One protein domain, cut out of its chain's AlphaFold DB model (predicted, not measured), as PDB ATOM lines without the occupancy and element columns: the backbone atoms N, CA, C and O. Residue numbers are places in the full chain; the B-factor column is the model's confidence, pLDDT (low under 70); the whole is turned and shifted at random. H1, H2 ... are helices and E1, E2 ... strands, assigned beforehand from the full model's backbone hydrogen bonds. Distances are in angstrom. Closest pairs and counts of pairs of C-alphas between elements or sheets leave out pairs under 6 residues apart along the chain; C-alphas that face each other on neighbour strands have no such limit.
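This is residues 4 to 44 of the 48 residues of the protein "ABC transporter ATP-binding protein" of Campylobacter jejuni (UniProt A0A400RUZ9). A long two-stranded hairpin, E1 and E2, has the short helix H1 at its open end, and from there an unnamed tail folds back and crosses over one face of the hairpin. Residues 26 to 31 and residues 38 to 44 stand free of the rest. The 41 printed residues include, in order along the chain, E1, E2 and H1, with E1 and E2 antiparallel in one sheet. The class is mixed, helices and strands, with under half of the residues in named elements. The whole is only just loose, close to compact, with a radius of gyration of the C-alphas of 11.0 A and spans of 27 by 26 by 16 A.

E1, residues 4 to 10, and E2, residues 13 to 19, form a hairpin of antiparallel neighbours, with 158 degrees between their directions. The C-alphas of Arg 7 and Glu 16 face each other at 4.5 A. Within hydrogen-bond range are, for instance, N 4 and O 19 at 2.8 A and N 10 and O 13 at 2.9 A. The closest C-alphas of E1 and H1, residues 21 to 26, are those of Val 4 and Lys 21, 5.7 A apart. In H1 every O i to N i+4 pair is within hydrogen-bond range.

E1 begins at C-alpha 4, (14.680, -36.606, -33.192), and is 19.0 A long. E2 begins at C-alpha 13, (-3.668, -38.446, -26.199), and is 19.2 A long. H1 is 8.7 A long and ends at C-alpha 26, (14.164, -35.298, -45.678).

The two C-alphas farthest apart are those of Asp 12 and Gln 22, at 30.2 A. The printed part has no cut, and the links E1 to E2 and E2 to H1 are tight. Residues 27 to 44 hold no named element. The mean pLDDT of the printed part is 80.6, and no printed residue is under 70.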
ATOM      1  N   VAL A   4      15.590 -37.700 -33.525       83.19
ATOM      2  CA  VAL A   4      14.680 -36.606 -33.192       83.19
ATOM      3  C   VAL A   4      13.408 -37.225 -32.638       83.19
ATOM      4  O   VAL A   4      12.843 -38.130 -33.243       83.19
ATOM      5  N   PHE A   5      12.952 -36.736 -31.491       83.62
ATOM      6  CA  PHE A   5      11.671 -37.147 -30.931       83.62
ATOM      7  C   PHE A   5      10.584 -36.222 -31.458       83.62
ATOM      8  O   PHE A   5      10.644 -35.007 -31.264       83.62
ATOM      9  N   ILE A   6       9.603 -36.805 -32.136       83.81
ATOM     10  CA  ILE A   6       8.421 -36.103 -32.618       83.81
ATOM     11  C   ILE A   6       7.282 -36.436 -31.669       83.81
ATOM     12  O   ILE A   6       7.013 -37.601 -31.376       83.81
ATOM     13  N   ARG A   7       6.616 -35.387 -31.190       86.44
ATOM     14  CA  ARG A   7       5.452 -35.489 -30.321       86.44
ATOM     15  C   ARG A   7       4.260 -34.847 -31.009       86.44
ATOM     16  O   ARG A   7       4.314 -33.674 -31.365       86.44
ATOM     17  N   VAL A   8       3.191 -35.614 -31.167       83.38
ATOM     18  CA  VAL A   8       1.949 -35.173 -31.797       83.38
ATOM     19  C   VAL A   8       0.825 -35.270 -30.776       83.38
ATOM     20  O   VAL A   8       0.639 -36.302 -30.131       83.38
ATOM     21  N   SER A   9       0.073 -34.183 -30.626       85.25
ATOM     22  CA  SER A   9      -1.148 -34.165 -29.822       85.25
ATOM     23  C   SER A   9      -2.313 -34.662 -30.672       85.25
ATOM     24  O   SER A   9      -2.585 -34.096 -31.728       85.25
ATOM     25  N   CYS A  10      -3.010 -35.700 -30.215       81.31
ATOM     26  CA  CYS A  10      -4.186 -36.257 -30.880       81.31
ATOM     27  C   CYS A  10      -5.326 -36.382 -29.866       81.31
ATOM     28  O   CYS A  10      -5.323 -37.288 -29.033       81.31
ATOM     29  N   MET A  11      -6.294 -35.463 -29.934       84.75
ATOM     30  CA  MET A  11      -7.398 -35.354 -28.971       84.75
ATOM     31  C   MET A  11      -6.899 -35.317 -27.513       84.75
ATOM     32  O   MET A  11      -6.212 -34.378 -27.122       84.75
ATOM     33  N   ASP A  12      -7.247 -36.324 -26.714       88.56
ATOM     34  CA  ASP A  12      -6.883 -36.495 -25.308       88.56
ATOM     35  C   ASP A  12      -5.571 -37.277 -25.112       88.56
ATOM     36  O   ASP A  12      -5.180 -37.569 -23.981       88.56
ATOM     37  N   LYS A  13      -4.876 -37.618 -26.203       84.38
ATOM     38  CA  LYS A  13      -3.668 -38.446 -26.199       84.38
ATOM     39  C   LYS A  13      -2.470 -37.710 -26.779       84.38
ATOM     40  O   LYS A  13      -2.580 -36.795 -27.594       84.38
ATOM     41  N   ILE A  14      -1.294 -38.172 -26.374       85.38
ATOM     42  CA  ILE A  14      -0.013 -37.746 -26.925       85.38
ATOM     43  C   ILE A  14       0.640 -38.971 -27.555       85.38
ATOM     44  O   ILE A  14       0.809 -39.995 -26.896       85.38
ATOM     45  N   LEU A  15       1.004 -38.852 -28.829       83.00
ATOM     46  CA  LEU A  15       1.804 -39.831 -29.553       83.00
ATOM     47  C   LEU A  15       3.242 -39.320 -29.601       83.00
ATOM     48  O   LEU A  15       3.479 -38.179 -29.995       83.00
ATOM     49  N   GLU A  16       4.194 -40.153 -29.200       84.25
ATOM     50  CA  GLU A  16       5.619 -39.842 -29.266       84.25
ATOM     51  C   GLU A  16       6.343 -40.936 -30.038       84.25
ATOM     52  O   GLU A  16       6.141 -42.124 -29.785       84.25
ATOM     53  N   PHE A  17       7.173 -40.537 -30.994       83.94
ATOM     54  CA  PHE A  17       7.969 -41.457 -31.792       83.94
ATOM     55  C   PHE A  17       9.353 -40.877 -32.065       83.94
ATOM     56  O   PHE A  17       9.534 -39.666 -32.205       83.94
ATOM     57  N   ALA A  18      10.344 -41.763 -32.115       84.69
ATOM     58  CA  ALA A  18      11.696 -41.421 -32.524       84.69
ATOM     59  C   ALA A  18      11.801 -41.537 -34.045       84.69
ATOM     60  O   ALA A  18      11.407 -42.548 -34.623       84.69
ATOM     61  N   LEU A  19      12.354 -40.509 -34.678       83.50
ATOM     62  CA  LEU A  19      12.678 -40.500 -36.094       83.50
ATOM     63  C   LEU A  19      14.182 -40.307 -36.254       83.50
ATOM     64  O   LEU A  19      14.793 -39.461 -35.591       83.50
ATOM     65  N   GLU A  20      14.798 -41.062 -37.156       86.19
ATOM     66  CA  GLU A  20      16.206 -40.852 -37.463       86.19
ATOM     67  C   GLU A  20      16.405 -39.442 -38.028       86.19
ATOM     68  O   GLU A  20      15.685 -38.996 -38.923       86.19
ATOM     69  N   LYS A  21      17.424 -38.717 -37.555       83.50
ATOM     70  CA  LYS A  21      17.662 -37.329 -37.990       83.50
ATOM     71  C   LYS A  21      17.826 -37.173 -39.501       83.50
ATOM     72  O   LYS A  21      17.478 -36.125 -40.035       83.50
ATOM     73  N   GLN A  22      18.366 -38.177 -40.191       86.25
ATOM     74  CA  GLN A  22      18.486 -38.125 -41.649       86.25
ATOM     75  C   GLN A  22      17.122 -38.175 -42.334       86.25
ATOM     76  O   GLN A  22      16.920 -37.471 -43.319       86.25
ATOM     77  N   GLU A  23      16.191 -38.968 -41.807       83.56
ATOM     78  CA  GLU A  23      14.821 -39.019 -42.305       83.56
ATOM     79  C   GLU A  23      14.070 -37.743 -41.944       83.56
ATOM     80  O   GLU A  23      13.475 -37.135 -42.824       83.56
ATOM     81  N   PHE A  24      14.203 -37.253 -40.707       83.75
ATOM     82  CA  PHE A  24      13.613 -35.978 -40.289       83.75
ATOM     83  C   PHE A  24      13.990 -34.825 -41.224       83.75
ATOM     84  O   PHE A  24      13.123 -34.071 -41.635       83.75
ATOM     85  N   LEU A  25      15.265 -34.714 -41.610       84.06
ATOM     86  CA  LEU A  25      15.730 -33.672 -42.533       84.06
ATOM     87  C   LEU A  25      15.220 -33.844 -43.974       84.06
ATOM     88  O   LEU A  25      15.276 -32.889 -44.744       84.06
ATOM     89  N   ARG A  26      14.783 -35.049 -44.364       86.69
ATOM     90  CA  ARG A  26      14.164 -35.298 -45.678       86.69
ATOM     91  C   ARG A  26      12.696 -34.894 -45.704       86.69
ATOM     92  O   ARG A  26      12.199 -34.559 -46.776       86.69
ATOM     93  N   PHE A  27      12.013 -34.941 -44.564       79.00
ATOM     94  CA  PHE A  27      10.637 -34.479 -44.462       79.00
ATOM     95  C   PHE A  27      10.613 -32.964 -44.190       79.00
ATOM     96  O   PHE A  27      11.276 -32.481 -43.278       79.00
ATOM     97  N   ASP A  28       9.833 -32.196 -44.955       79.31
ATOM     98  CA  ASP A  28       9.622 -30.752 -44.717       79.31
ATOM     99  C   ASP A  28       8.601 -30.521 -43.582       79.31
ATOM    100  O   ASP A  28       7.630 -29.787 -43.746       79.31
ATOM    101  N   LEU A  29       8.789 -31.205 -42.447       78.75
ATOM    102  CA  LEU A  29       7.868 -31.155 -41.308       78.75
ATOM    103  C   LEU A  29       7.912 -29.781 -40.647       78.75
ATOM    104  O   LEU A  29       8.980 -29.307 -40.241       78.75
ATOM    105  N   LYS A  30       6.744 -29.168 -40.464       77.75
ATOM    106  CA  LYS A  30       6.612 -27.860 -39.812       77.75
ATOM    107  C   LYS A  30       5.954 -27.969 -38.444       77.75
ATOM    108  O   LYS A  30       5.160 -28.859 -38.152       77.75
ATOM    109  N   LEU A  31       6.291 -27.015 -37.577       70.62
ATOM    110  CA  LEU A  31       5.603 -26.854 -36.298       70.62
ATOM    111  C   LEU A  31       4.119 -26.562 -36.559       70.62
ATOM    112  O   LEU A  31       3.800 -25.703 -37.380       70.62
ATOM    113  N   TYR A  32       3.245 -27.253 -35.823       72.19
ATOM    114  CA  TYR A  32       1.779 -27.148 -35.914       72.19
ATOM    115  C   TYR A  32       1.159 -27.657 -37.220       72.19
ATOM    116  O   TYR A  32      -0.011 -27.390 -37.486       72.19
ATOM    117  N   GLU A  33       1.921 -28.395 -38.024       78.88
ATOM    118  CA  GLU A  33       1.381 -29.086 -39.185       78.88
ATOM    119  C   GLU A  33       0.494 -30.261 -38.756       78.88
ATOM    120  O   GLU A  33       0.810 -30.997 -37.818       78.88
ATOM    121  N   GLU A  34      -0.628 -30.437 -39.455       76.88
ATOM    122  CA  GLU A  34      -1.445 -31.635 -39.317       76.88
ATOM    123  C   GLU A  34      -0.765 -32.785 -40.063       76.88
ATOM    124  O   GLU A  34      -0.587 -32.741 -41.280       76.88
ATOM    125  N   LEU A  35      -0.370 -33.820 -39.323       77.62
ATOM    126  CA  LEU A  35       0.316 -34.976 -39.885       77.62
ATOM    127  C   LEU A  35      -0.665 -36.125 -40.085       77.62
ATOM    128  O   LEU A  35      -1.273 -36.612 -39.131       77.62
ATOM    129  N   SER A  36      -0.758 -36.613 -41.320       75.50
ATOM    130  CA  SER A  36      -1.407 -37.892 -41.600       75.50
ATOM    131  C   SER A  36      -0.412 -39.014 -41.308       75.50
ATOM    132  O   SER A  36       0.452 -39.335 -42.125       75.50
ATOM    133  N   LEU A  37      -0.484 -39.557 -40.095       74.50
ATOM    134  CA  LEU A  37       0.371 -40.659 -39.666       74.50
ATOM    135  C   LEU A  37      -0.282 -41.993 -40.027       74.50
ATOM    136  O   LEU A  37      -1.435 -42.246 -39.680       74.50
ATOM    137  N   TYR A  38       0.482 -42.858 -40.690       74.12
ATOM    138  CA  TYR A  38       0.121 -44.253 -40.902       74.12
ATOM    139  C   TYR A  38       0.996 -45.130 -40.013       74.12
ATOM    140  O   TYR A  38       2.222 -45.018 -40.035       74.12
ATOM    141  N   PHE A  39       0.362 -46.000 -39.234       71.88
ATOM    142  CA  PHE A  39       1.046 -46.968 -38.388       71.88
ATOM    143  C   PHE A  39       0.866 -48.357 -38.987       71.88
ATOM    144  O   PHE A  39      -0.247 -48.743 -39.340       71.88
ATOM    145  N   TYR A  40       1.954 -49.119 -39.070       77.00
ATOM    146  CA  TYR A  40       1.854 -50.555 -39.300       77.00
ATOM    147  C   TYR A  40       1.274 -51.196 -38.041       77.00
ATOM    148  O   TYR A  40       1.804 -50.969 -36.954       77.00
ATOM    149  N   GLU A  41       0.201 -51.978 -38.172       75.31
ATOM    150  CA  GLU A  41      -0.463 -52.615 -37.022       75.31
ATOM    151  C   GLU A  41       0.519 -53.448 -36.188       75.31
ATOM    152  O   GLU A  41       0.509 -53.365 -34.962       75.31
ATOM    153  N   ASP A  42       1.451 -54.136 -36.851       78.62
ATOM    154  CA  ASP A  42       2.496 -54.946 -36.213       78.62
ATOM    155  C   ASP A  42       3.482 -54.128 -35.356       78.62
ATOM    156  O   ASP A  42       4.186 -54.682 -34.513       78.62
ATOM    157  N   ALA A  43       3.560 -52.809 -35.568       71.31
ATOM    158  CA  ALA A  43       4.416 -51.905 -34.800       71.31
ATOM    159  C   ALA A  43       3.719 -51.340 -33.547       71.31
ATOM    160  O   ALA A  43       4.359 -50.651 -32.749       71.31
ATOM    161  N   ILE A  44       2.422 -51.611 -33.358       71.94
ATOM    162  CA  ILE A  44       1.651 -51.131 -32.210       71.94
ATOM    163  C   ILE A  44       1.772 -52.144 -31.069       71.94
ATOM    164  O   ILE A  44       1.265 -53.259 -31.142       71.94
TER     165      ILE A  44